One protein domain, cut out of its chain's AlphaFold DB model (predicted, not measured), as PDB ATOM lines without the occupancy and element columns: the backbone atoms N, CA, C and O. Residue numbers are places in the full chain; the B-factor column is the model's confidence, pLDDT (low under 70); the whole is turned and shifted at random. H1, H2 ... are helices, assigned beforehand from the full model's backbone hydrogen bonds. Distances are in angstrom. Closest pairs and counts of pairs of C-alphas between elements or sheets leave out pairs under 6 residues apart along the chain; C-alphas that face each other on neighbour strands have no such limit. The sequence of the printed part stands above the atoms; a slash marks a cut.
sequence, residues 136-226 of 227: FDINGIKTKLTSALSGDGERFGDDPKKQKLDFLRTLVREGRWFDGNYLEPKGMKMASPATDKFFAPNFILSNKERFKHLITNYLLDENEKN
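This is residues 136 to 226 of the 227 residues of a protein of Lingula unguis (UniProt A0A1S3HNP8). Little regular structure is present: H2 and H1 form a steeply angled pair, and a long loop, residues 175 to 201, leads from H2 to short H3 and H4, away from that pair, with short H5 near the end of the printed part. The printed part has 91 residues, 32 in five named helices, H1 to H5 in chain order, with no named strand: all helix. It is only just compact, close to loose, with a radius of gyration of the C-alphas of 14.6 A and spans of 39 by 29 by 28 A.

H2, residues 165 to 174, is 14.1 A long. H1, residues 138 to 146, starts at C-alpha (586.247, 477.907, 396.487) and is 12.4 A long. H3 is residues 202 to 206, H4 212 to 215, and H5 221 to 224, ending at C-alpha (602.459, 474.543, 405.856).

H2 and H1 touch, the closest C-alphas being those of Leu 168 and Ile 138, 6.4 A apart. They run opposite ways at a steep tilt of 68 degrees, only just short of about perpendicular. H3 and H4 are close but not clearly touching, the closest C-alphas, of Leu 205 and Ile 215, being 8.0 A apart. H5 is apart from H2. Every O i to N i+4 pair is within hydrogen-bond range in H1, H2 and H3; H4 and H5 are too short for one.

The printed part has no cut. The links H1 to H2 and H2 to H3 are long. Residues 149 to 158 and 221 to 226 have pLDDT under 70.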
ATOM      1  N   PHE A 136     587.229 481.165 390.098       92.50
ATOM      2  CA  PHE A 136     586.553 481.699 391.268       92.50
ATOM      3  C   PHE A 136     587.306 481.232 392.516       92.50
ATOM      4  O   PHE A 136     588.071 480.268 392.468       92.50
ATOM      5  N   ASP A 137     587.055 481.868 393.659       92.75
ATOM      6  CA  ASP A 137     587.404 481.240 394.933       92.75
ATOM      7  C   ASP A 137     586.571 479.958 395.169       92.75
ATOM      8  O   ASP A 137     585.638 479.639 394.425       92.75
ATOM      9  N   ILE A 138     586.902 479.196 396.214       93.44
ATOM     10  CA  ILE A 138     586.247 477.907 396.487       93.44
ATOM     11  C   ILE A 138     584.726 478.054 396.659       93.44
ATOM     12  O   ILE A 138     583.962 477.204 396.193       93.44
ATOM     13  N   ASN A 139     584.268 479.147 397.274       92.19
ATOM     14  CA  ASN A 139     582.840 479.411 397.456       92.19
ATOM     15  C   ASN A 139     582.149 479.778 396.139       92.19
ATOM     16  O   ASN A 139     581.015 479.358 395.901       92.19
ATOM     17  N   GLY A 140     582.822 480.512 395.258       91.88
ATOM     18  CA  GLY A 140     582.338 480.832 393.925       91.88
ATOM     19  C   GLY A 140     582.281 479.600 393.022       91.88
ATOM     20  O   GLY A 140     581.296 479.432 392.306       91.88
ATOM     21  N   ILE A 141     583.248 478.675 393.118       91.62
ATOM     22  CA  ILE A 141     583.175 477.372 392.432       91.62
ATOM     23  C   ILE A 141     581.941 476.599 392.910       91.62
ATOM     24  O   ILE A 141     581.143 476.155 392.084       91.62
ATOM     25  N   LYS A 142     581.731 476.497 394.231       90.31
ATOM     26  CA  LYS A 142     580.543 475.847 394.808       90.31
ATOM     27  C   LYS A 142     579.243 476.504 394.334       90.31
ATOM     28  O   LYS A 142     578.312 475.808 393.930       90.31
ATOM     29  N   THR A 143     579.182 477.833 394.353       89.50
ATOM     30  CA  THR A 143     578.016 478.600 393.882       89.50
ATOM     31  C   THR A 143     577.738 478.318 392.407       89.50
ATOM     32  O   THR A 143     576.599 478.055 392.028       89.50
ATOM     33  N   LYS A 144     578.779 478.300 391.567       86.56
ATOM     34  CA  LYS A 144     578.639 478.014 390.135       86.56
ATOM     35  C   LYS A 144     578.149 476.586 389.883       86.56
ATOM     36  O   LYS A 144     577.241 476.413 389.080       86.56
ATOM     37  N   LEU A 145     578.698 475.590 390.585       84.94
ATOM     38  CA  LEU A 145     578.262 474.190 390.487       84.94
ATOM     39  C   LEU A 145     576.798 474.013 390.895       84.94
ATOM     40  O   LEU A 145     576.018 473.408 390.170       84.94
ATOM     41  N   THR A 146     576.411 474.575 392.040       81.56
ATOM     42  CA  THR A 146     575.030 474.487 392.551       81.56
ATOM     43  C   THR A 146     574.022 475.242 391.684       81.56
ATOM     44  O   THR A 146     572.843 474.901 391.687       81.56
ATOM     45  N   SER A 147     574.479 476.224 390.903       80.12
ATOM     46  CA  SER A 147     573.650 476.954 389.935       80.12
ATOM     47  C   SER A 147     573.577 476.284 388.557       80.12
ATOM     48  O   SER A 147     572.840 476.763 387.691       80.12
ATOM     49  N   ALA A 148     574.346 475.218 388.306       72.44
ATOM     50  CA  ALA A 148     574.293 474.503 387.035       72.44
ATOM     51  C   ALA A 148     572.919 473.829 386.861       72.44
ATOM     52  O   ALA A 148     572.358 473.279 387.806       72.44
ATOM     53  N   LEU A 149     572.361 473.882 385.648       63.41
ATOM     54  CA  LEU A 149     571.089 473.228 385.312       63.41
ATOM     55  C   LEU A 149     571.283 471.718 385.115       63.41
ATOM     56  O   LEU A 149     572.349 471.284 384.679       63.41
ATOM     57  N   SER A 150     570.238 470.927 385.391       54.91
ATOM     58  CA  SER A 150     570.231 469.464 385.193       54.91
ATOM     59  C   SER A 150     570.684 469.078 383.796       54.91
ATOM     60  O   SER A 150     570.013 469.430 382.825       54.91
ATOM     61  N   GLY A 151     571.803 468.349 383.714       53.75
ATOM     62  CA  GLY A 151     572.340 467.813 382.462       53.75
ATOM     63  C   GLY A 151     573.752 468.260 382.062       53.75
ATOM     64  O   GLY A 151     574.197 467.847 380.998       53.75
ATOM     65  N   ASP A 152     574.490 469.034 382.872       55.78
ATOM     66  CA  ASP A 152     575.896 469.420 382.579       55.78
ATOM     67  C   ASP A 152     576.933 468.326 382.947       55.78
ATOM     68  O   ASP A 152     578.059 468.602 383.366       55.78
ATOM     69  N   GLY A 153     576.538 467.052 382.827       63.66
ATOM     70  CA  GLY A 153     577.392 465.883 383.070       63.66
ATOM     71  C   GLY A 153     578.127 465.921 384.416       63.66
ATOM     72  O   GLY A 153     577.537 466.151 385.467       63.66
ATOM     73  N   GLU A 154     579.446 465.724 384.395       59.03
ATOM     74  CA  GLU A 154     580.301 465.719 385.591       59.03
ATOM     75  C   GLU A 154     580.349 467.055 386.350       59.03
ATOM     76  O   GLU A 154     580.842 467.094 387.479       59.03
ATOM     77  N   ARG A 155     579.850 468.143 385.758       62.44
ATOM     78  CA  ARG A 155     579.813 469.486 386.358       62.44
ATOM     79  C   ARG A 155     578.496 469.756 387.077       62.44
ATOM     80  O   ARG A 155     578.260 470.873 387.534       62.44
ATOM     81  N   PHE A 156     577.629 468.751 387.140       62.88
ATOM     82  CA  PHE A 156     576.320 468.893 387.733       62.88
ATOM     83  C   PHE A 156     576.412 468.925 389.267       62.88
ATOM     84  O   PHE A 156     577.152 468.161 389.889       62.88
ATOM     85  N   GLY A 157     575.727 469.900 389.866       61.12
ATOM     86  CA  GLY A 157     575.837 470.231 391.284       61.12
ATOM     87  C   GLY A 157     575.014 469.349 392.215       61.12
ATOM     88  O   GLY A 157     574.942 469.667 393.393       61.12
ATOM     89  N   ASP A 158     574.368 468.290 391.733       69.69
ATOM     90  CA  ASP A 158     573.545 467.385 392.543       69.69
ATOM     91  C   ASP A 158     574.361 466.349 393.329       69.69
ATOM     92  O   ASP A 158     573.879 465.856 394.345       69.69
ATOM     93  N   ASP A 159     575.604 466.063 392.924       74.88
ATOM     94  CA  ASP A 159     576.519 465.203 393.678       74.88
ATOM     95  C   ASP A 159     576.956 465.892 394.990       74.88
ATOM     96  O   ASP A 159     577.740 466.854 394.962       74.88
ATOM     97  N   PRO A 160     576.539 465.384 396.169       78.88
ATOM     98  CA  PRO A 160     576.873 466.000 397.449       78.88
ATOM     99  C   PRO A 160     578.380 466.044 397.724       78.88
ATOM    100  O   PRO A 160     578.837 466.904 398.478       78.88
ATOM    101  N   LYS A 161     579.179 465.144 397.129       78.12
ATOM    102  CA  LYS A 161     580.643 465.160 397.273       78.12
ATOM    103  C   LYS A 161     581.247 466.385 396.594       78.12
ATOM    104  O   LYS A 161     582.131 467.013 397.173       78.12
ATOM    105  N   LYS A 162     580.726 466.768 395.425       77.62
ATOM    106  CA  LYS A 162     581.202 467.920 394.638       77.62
ATOM    107  C   LYS A 162     580.844 469.265 395.267       77.62
ATOM    108  O   LYS A 162     581.428 470.285 394.915       77.62
ATOM    109  N   GLN A 163     579.942 469.271 396.247       79.44
ATOM    110  CA  GLN A 163     579.595 470.456 397.030       79.44
ATOM    111  C   GLN A 163     580.465 470.648 398.287       79.44
ATOM    112  O   GLN A 163     580.368 471.694 398.942       79.44
ATOM    113  N   LYS A 164     581.296 469.659 398.657       89.25
ATOM    114  CA  LYS A 164     582.164 469.739 399.841       89.25
ATOM    115  C   LYS A 164     583.351 470.660 399.573       89.25
ATOM    116  O   LYS A 164     584.087 470.467 398.609       89.25
ATOM    117  N   LEU A 165     583.572 471.626 400.467       91.81
ATOM    118  CA  LEU A 165     584.661 472.596 400.324       91.81
ATOM    119  C   LEU A 165     586.034 471.912 400.292       91.81
ATOM    120  O   LEU A 165     586.856 472.288 399.469       91.81
ATOM    121  N   ASP A 166     586.258 470.872 401.097       92.12
ATOM    122  CA  ASP A 166     587.543 470.153 401.130       92.12
ATOM    123  C   ASP A 166     587.839 469.410 399.824       92.12
ATOM    124  O   ASP A 166     588.980 469.369 399.355       92.12
ATOM    125  N   PHE A 167     586.796 468.866 399.193       91.19
ATOM    126  CA  PHE A 167     586.915 468.256 397.875       91.19
ATOM    127  C   PHE A 167     587.312 469.311 396.838       91.19
ATOM    128  O   PHE A 167     588.312 469.141 396.146       91.19
ATOM    129  N   LEU A 168     586.603 470.444 396.794       92.56
ATOM    130  CA  LEU A 168     586.918 471.546 395.882       92.56
ATOM    131  C   LEU A 168     588.321 472.123 396.121       92.56
ATOM    132  O   LEU A 168     589.047 472.373 395.161       92.56
ATOM    133  N   ARG A 169     588.737 472.274 397.384       94.81
ATOM    134  CA  ARG A 169     590.102 472.685 397.746       94.81
ATOM    135  C   ARG A 169     591.129 471.724 397.172       94.81
ATOM    136  O   ARG A 169     592.097 472.171 396.570       94.81
ATOM    137  N   THR A 170     590.892 470.421 397.295       93.81
ATOM    138  CA  THR A 170     591.776 469.393 396.734       93.81
ATOM    139  C   THR A 170     591.889 469.524 395.213       93.81
ATOM    140  O   THR A 170     593.000 469.502 394.686       93.81
ATOM    141  N   LEU A 171     590.773 469.744 394.506       93.31
ATOM    142  CA  LEU A 171     590.789 469.916 393.048       93.31
ATOM    143  C   LEU A 171     591.601 471.139 392.606       93.31
ATOM    144  O   LEU A 171     592.426 471.037 391.699       93.31
ATOM    145  N   VAL A 172     591.388 472.287 393.257       94.75
ATOM    146  CA  VAL A 172     592.101 473.534 392.940       94.75
ATOM    147  C   VAL A 172     593.576 473.436 393.316       94.75
ATOM    148  O   VAL A 172     594.441 473.871 392.553       94.75
ATOM    149  N   ARG A 173     593.886 472.852 394.474       94.06
ATOM    150  CA  ARG A 173     595.255 472.695 394.975       94.06
ATOM    151  C   ARG A 173     596.091 471.788 394.081       94.06
ATOM    152  O   ARG A 173     597.251 472.092 393.842       94.06
ATOM    153  N   GLU A 174     595.515 470.689 393.605       93.38
ATOM    154  CA  GLU A 174     596.249 469.658 392.859       93.38
ATOM    155  C   GLU A 174     596.096 469.774 391.340       93.38
ATOM    156  O   GLU A 174     596.746 469.029 390.609       93.38
ATOM    157  N   GLY A 175     595.242 470.683 390.863       94.19
ATOM    158  CA  GLY A 175     594.932 470.814 389.444       94.19
ATOM    159  C   GLY A 175     594.217 469.567 388.929       94.19
ATOM    160  O   GLY A 175     594.780 468.798 388.150       94.19
ATOM    161  N   ARG A 176     592.967 469.358 389.357       93.62
ATOM    162  CA  ARG A 176     592.124 468.227 388.932       93.62
ATOM    163  C   ARG A 176     590.762 468.667 388.407       93.62
ATOM    164  O   ARG A 176     590.207 469.659 388.870       93.62
ATOM    165  N   TRP A 177     590.199 467.905 387.481       91.75
ATOM    166  CA  TRP A 177     588.811 468.022 387.041       91.75
ATOM    167  C   TRP A 177     587.829 467.491 388.099       91.75
ATOM    168  O   TRP A 177     588.225 466.859 389.078       91.75
ATOM    169  N   PHE A 178     586.531 467.759 387.920       88.38
ATOM    170  CA  PHE A 178     585.480 467.363 388.874       88.38
ATOM    171  C   PHE A 178     585.221 465.852 388.944       88.38
ATOM    172  O   PHE A 178     584.556 465.393 389.872       88.38
ATOM    173  N   ASP A 179     585.748 465.084 387.993       86.56
ATOM    174  CA  ASP A 179     585.832 463.619 388.018       86.56
ATOM    175  C   ASP A 179     587.027 463.100 388.851       86.56
ATOM    176  O   ASP A 179     587.148 461.900 389.089       86.56
ATOM    177  N   GLY A 180     587.901 463.996 389.327       86.75
ATOM    178  CA  GLY A 180     589.114 463.687 390.085       86.75
ATOM    179  C   GLY A 180     590.363 463.442 389.230       86.75
ATOM    180  O   GLY A 180     591.464 463.340 389.789       86.75
ATOM    181  N   ASN A 181     590.237 463.392 387.900       90.56
ATOM    182  CA  ASN A 181     591.374 463.245 386.996       90.56
ATOM    183  C   ASN A 181     592.241 464.505 387.007       90.56
ATOM    184  O   ASN A 181     591.756 465.618 387.188       90.56
ATOM    185  N   TYR A 182     593.550 464.341 386.818       92.94
ATOM    186  CA  TYR A 182     594.451 465.488 386.730       92.94
ATOM    187  C   TYR A 182     594.157 466.321 385.483       92.94
ATOM    188  O   TYR A 182     593.836 465.782 384.423       92.94
ATOM    189  N   LEU A 183     594.333 467.637 385.603       92.38
ATOM    190  CA  LEU A 183     594.477 468.494 384.436       92.38
ATOM    191  C   LEU A 183     595.641 467.968 383.591       92.38
ATOM    192  O   LEU A 183     596.696 467.602 384.113       92.38
ATOM    193  N   GLU A 184     595.431 467.892 382.281       86.94
ATOM    194  CA  GLU A 184     596.434 467.355 381.371       86.94
ATOM    195  C   GLU A 184     597.414 468.444 380.902       86.94
ATOM    196  O   GLU A 184     596.981 469.521 380.465       86.94
ATOM    197  N   PRO A 185     598.730 468.153 380.909       83.31
ATOM    198  CA  PRO A 185     599.353 466.882 381.288       83.31
ATOM    199  C   PRO A 185     599.484 466.713 382.812       83.31
ATOM    200  O   PRO A 185     599.752 467.670 383.541       83.31
ATOM    201  N   LYS A 186     599.380 465.465 383.292       82.06
ATOM    202  CA  LYS A 186     599.602 465.134 384.707       82.06
ATOM    203  C   LYS A 186     600.988 465.612 385.159       82.06
ATOM    204  O   LYS A 186     601.983 465.370 384.484       82.06
ATOM    205  N   GLY A 187     601.049 466.253 386.328       80.19
ATOM    206  CA  GLY A 187     602.299 466.786 386.878       80.19
ATOM    207  C   GLY A 187     602.743 468.113 386.255       80.19
ATOM    208  O   GLY A 187     603.891 468.517 386.440       80.19
ATOM    209  N   MET A 188     601.857 468.798 385.523       86.94
ATOM    210  CA  MET A 188     602.113 470.160 385.065       86.94
ATOM    211  C   MET A 188     602.496 471.074 386.236       86.94
ATOM    212  O   MET A 188     601.919 471.009 387.321       86.94
ATOM    213  N   LYS A 189     603.476 471.949 386.011       90.50
ATOM    214  CA  LYS A 189     603.831 472.984 386.983       90.50
ATOM    215  C   LYS A 189     602.866 474.155 386.846       90.50
ATOM    216  O   LYS A 189     602.500 474.527 385.730       90.50
ATOM    217  N   MET A 190     602.493 474.753 387.974       94.25
ATOM    218  CA  MET A 190     601.765 476.018 387.960       94.25
ATOM    219  C   MET A 190     602.606 477.092 387.273       94.25
ATOM    220  O   MET A 190     603.800 477.235 387.537       94.25
ATOM    221  N   ALA A 191     601.970 477.842 386.384       95.50
ATOM    222  CA  ALA A 191     602.581 478.990 385.751       95.50
ATOM    223  C   ALA A 191     602.638 480.173 386.720       95.50
ATOM    224  O   ALA A 191     601.838 480.299 387.648       95.50
ATOM    225  N   SER A 192     603.557 481.084 386.440       95.25
ATOM    226  CA  SER A 192     603.631 482.411 387.033       95.25
ATOM    227  C   SER A 192     603.857 483.450 385.928       95.25
ATOM    228  O   SER A 192     604.185 483.077 384.794       95.25
ATOM    229  N   PRO A 193     603.763 484.756 386.235       94.06
ATOM    230  CA  PRO A 193     604.167 485.800 385.294       94.06
ATOM    231  C   PRO A 193     605.609 485.654 384.776       94.06
ATOM    232  O   PRO A 193     605.918 486.160 383.703       94.06
ATOM    233  N   ALA A 194     606.492 484.969 385.516       93.75
ATOM    234  CA  ALA A 194     607.872 484.729 385.095       93.75
ATOM    235  C   ALA A 194     607.999 483.579 384.081       93.75
ATOM    236  O   ALA A 194     608.915 483.585 383.262       93.75
ATOM    237  N   THR A 195     607.096 482.592 384.118       94.56
ATOM    238  CA  THR A 195     607.169 481.398 383.259       94.56
ATOM    239  C   THR A 195     606.243 481.464 382.045       94.56
ATOM    240  O   THR A 195     606.454 480.730 381.086       94.56
ATOM    241  N   ASP A 196     605.205 482.305 382.073       94.38
ATOM    242  CA  ASP A 196     604.259 482.483 380.966       94.38
ATOM    243  C   ASP A 196     604.058 483.982 380.686       94.38
ATOM    244  O   ASP A 196     603.467 484.710 381.481       94.38
ATOM    245  N   LYS A 197     604.530 484.460 379.528       92.50
ATOM    246  CA  LYS A 197     604.378 485.873 379.126       92.50
ATOM    247  C   LYS A 197     602.915 486.277 378.913       92.50
ATOM    248  O   LYS A 197     602.597 487.459 378.955       92.50
ATOM    249  N   PHE A 198     602.027 485.306 378.699       95.25
ATOM    250  CA  PHE A 198     600.591 485.494 378.525       95.25
ATOM    251  C   PHE A 198     599.811 484.993 379.756       95.25
ATOM    252  O   PHE A 198     598.690 484.484 379.652       95.25
ATOM    253  N   PHE A 199     600.409 485.127 380.947       96.94
ATOM    254  CA  PHE A 199     599.885 484.586 382.200       96.94
ATOM    255  C   PHE A 199     598.467 485.071 382.539       96.94
ATOM    256  O   PHE A 199     597.575 484.241 382.677       96.94
ATOM    257  N   ALA A 200     598.207 486.373 382.628       97.50
ATOM    258  CA  ALA A 200     596.881 486.902 382.961       97.50
ATOM    259  C   ALA A 200     596.641 488.256 382.273       97.50
ATOM    260  O   ALA A 200     597.614 488.897 381.867       97.50
ATOM    261  N   PRO A 201     595.384 488.724 382.163       96.81
ATOM    262  CA  PRO A 201     595.090 490.071 381.688       96.81
ATOM    263  C   PRO A 201     595.874 491.135 382.466       96.81
ATOM    264  O   PRO A 201     595.915 491.104 383.698       96.81
ATOM    265  N   ASN A 202     596.426 492.129 381.765       94.19
ATOM    266  CA  ASN A 202     597.218 493.199 382.392       94.19
ATOM    267  C   ASN A 202     596.461 493.907 383.522       94.19
ATOM    268  O   ASN A 202     597.043 494.194 384.560       94.19
ATOM    269  N   PHE A 203     595.149 494.119 383.368       95.06
ATOM    270  CA  PHE A 203     594.323 494.711 384.421       95.06
ATOM    271  C   PHE A 203     594.359 493.895 385.722       95.06
ATOM    272  O   PHE A 203     594.456 494.469 386.802       95.06
ATOM    273  N   ILE A 204     594.338 492.565 385.631       96.00
ATOM    274  CA  ILE A 204     594.441 491.676 386.793       96.00
ATOM    275  C   ILE A 204     595.839 491.779 387.413       96.00
ATOM    276  O   ILE A 204     595.967 491.913 388.628       96.00
ATOM    277  N   LEU A 205     596.885 491.802 386.583       95.56
ATOM    278  CA  LEU A 205     598.275 491.922 387.035       95.56
ATOM    279  C   LEU A 205     598.610 493.269 387.673       95.56
ATOM    280  O   LEU A 205     599.472 493.320 388.546       95.56
ATOM    281  N   SER A 206     597.936 494.342 387.271       96.69
ATOM    282  CA  SER A 206     598.055 495.660 387.900       96.69
ATOM    283  C   SER A 206     597.241 495.780 389.194       96.69
ATOM    284  O   SER A 206     597.447 496.724 389.947       96.69
ATOM    285  N   ASN A 207     596.340 494.833 389.477       97.12
ATOM    286  CA  ASN A 207     595.430 494.848 390.628       97.12
ATOM    287  C   ASN A 207     595.557 493.558 391.463       97.12
ATOM    288  O   ASN A 207     594.559 492.941 391.842       97.12
ATOM    289  N   LYS A 208     596.797 493.132 391.733       94.81
ATOM    290  CA  LYS A 208     597.109 491.817 392.321       94.81
ATOM    291  C   LYS A 208     596.390 491.542 393.633       94.81
ATOM    292  O   LYS A 208     595.834 490.463 393.771       94.81
ATOM    293  N   GLU A 209     596.342 492.506 394.549       94.00
ATOM    294  CA  GLU A 209     595.689 492.315 395.852       94.00
ATOM    295  C   GLU A 209     594.207 491.966 395.705       94.00
ATOM    296  O   GLU A 209     593.713 491.018 396.313       94.00
ATOM    297  N   ARG A 210     593.508 492.664 394.804       95.00
ATOM    298  CA  ARG A 210     592.095 492.400 394.509       95.00
ATOM    299  C   ARG A 210     591.882 491.023 393.878       95.00
ATOM    300  O   ARG A 210     590.863 490.383 394.123       95.00
ATOM    301  N   PHE A 211     592.823 490.575 393.051       94.62
ATOM    302  CA  PHE A 211     592.700 489.351 392.258       94.62
ATOM    303  C   PHE A 211     593.668 488.246 392.690       94.62
ATOM    304  O   PHE A 211     593.973 487.356 391.897       94.62
ATOM    305  N   LYS A 212     594.133 488.267 393.945       93.44
ATOM    306  CA  LYS A 212     595.163 487.348 394.453       93.44
ATOM    307  C   LYS A 212     594.797 485.884 394.212       93.44
ATOM    308  O   LYS A 212     595.617 485.122 393.712       93.44
ATOM    309  N   HIS A 213     593.541 485.523 394.471       92.81
ATOM    310  CA  HIS A 213     593.010 484.172 394.265       92.81
ATOM    311  C   HIS A 213     593.054 483.693 392.802       92.81
ATOM    312  O   HIS A 213     593.040 482.492 392.563       92.81
ATOM    313  N   LEU A 214     593.127 484.605 391.824       95.62
ATOM    314  CA  LEU A 214     593.228 484.266 390.401       95.62
ATOM    315  C   LEU A 214     594.672 484.082 389.938       95.62
ATOM    316  O   LEU A 214     594.901 483.420 388.933       95.62
ATOM    317  N   ILE A 215     595.646 484.688 390.614       95.62
ATOM    318  CA  ILE A 215     597.053 484.697 390.179       95.62
ATOM    319  C   ILE A 215     597.960 483.840 391.062       95.62
ATOM    320  O   ILE A 215     599.069 483.507 390.649       95.62
ATOM    321  N   THR A 216     597.499 483.457 392.250       92.69
ATOM    322  CA  THR A 216     598.241 482.628 393.196       92.69
ATOM    323  C   THR A 216     597.329 481.559 393.771       92.69
ATOM    324  O   THR A 216     596.220 481.847 394.224       92.69
ATOM    325  N   ASN A 217     597.821 480.323 393.796       93.00
ATOM    326  CA  ASN A 217     597.142 479.228 394.467       93.00
ATOM    327  C   ASN A 217     597.408 479.297 395.978       93.00
ATOM    328  O   ASN A 217     598.397 478.759 396.465       93.00
ATOM    329  N   TYR A 218     596.530 479.975 396.717       88.12
ATOM    330  CA  TYR A 218     596.670 480.182 398.166       88.12
ATOM    331  C   TYR A 218     596.478 478.905 399.004       88.12
ATOM    332  O   TYR A 218     596.727 478.918 400.204       88.12
ATOM    333  N   LEU A 219     596.042 477.802 398.388       90.00
ATOM    334  CA  LEU A 219     595.811 476.522 399.066       90.00
ATOM    335  C   LEU A 219     597.092 475.709 399.281       90.00
ATOM    336  O   LEU A 219     597.048 474.659 399.918       90.00
ATOM    337  N   LEU A 220     598.217 476.155 398.720       84.81
ATOM    338  CA  LEU A 220     599.524 475.548 398.979       84.81
ATOM    339  C   LEU A 220     600.018 475.929 400.380       84.81
ATOM    340  O   LEU A 220     600.456 475.061 401.130       84.81
ATOM    341  N   ASP A 221     599.832 477.194 400.759       69.19
ATOM    342  CA  ASP A 221     600.264 477.752 402.047       69.19
ATOM    343  C   ASP A 221     599.410 477.237 403.231       69.19
ATOM    344  O   ASP A 221     599.846 477.261 404.381       69.19
ATOM    345  N   GLU A 222     598.180 476.765 402.977       61.12
ATOM    346  CA  GLU A 222     597.274 476.219 404.010       61.12
ATOM    347  C   GLU A 222     597.790 474.900 404.623       61.12
ATOM    348  O   GLU A 222     597.431 474.575 405.755       61.12
ATOM    349  N   ASN A 223     598.644 474.152 403.915       49.88
ATOM    350  CA  ASN A 223     599.239 472.921 404.442       49.88
ATOM    351  C   ASN A 223     600.455 473.195 405.337       49.88
ATOM    352  O   ASN A 223     600.597 472.515 406.345       49.88
ATOM    353  N   GLU A 224     601.275 474.211 405.039       44.78
ATOM    354  CA  GLU A 224     602.459 474.543 405.856       44.78
ATOM    355  C   GLU A 224     602.099 475.008 407.274       44.78
ATOM    356  O   GLU A 224     602.921 474.930 408.176       44.78
ATOM    357  N   LYS A 225     600.863 475.471 407.495       44.06
ATOM    358  CA  LYS A 225     600.369 475.859 408.827       44.06
ATOM    359  C   LYS A 225     599.771 474.700 409.635       44.06
ATOM    360  O   LYS A 225     599.463 474.899 410.805       44.06
ATOM    361  N   ASN A 226     599.577 473.535 409.015       42.94
ATOM    362  CA  ASN A 226     598.974 472.343 409.623       42.94
ATOM    363  C   ASN A 226     599.944 471.142 409.694       42.94
ATOM    364  O   ASN A 226     599.522 470.043 410.057       42.94
TER     365      ASN A 226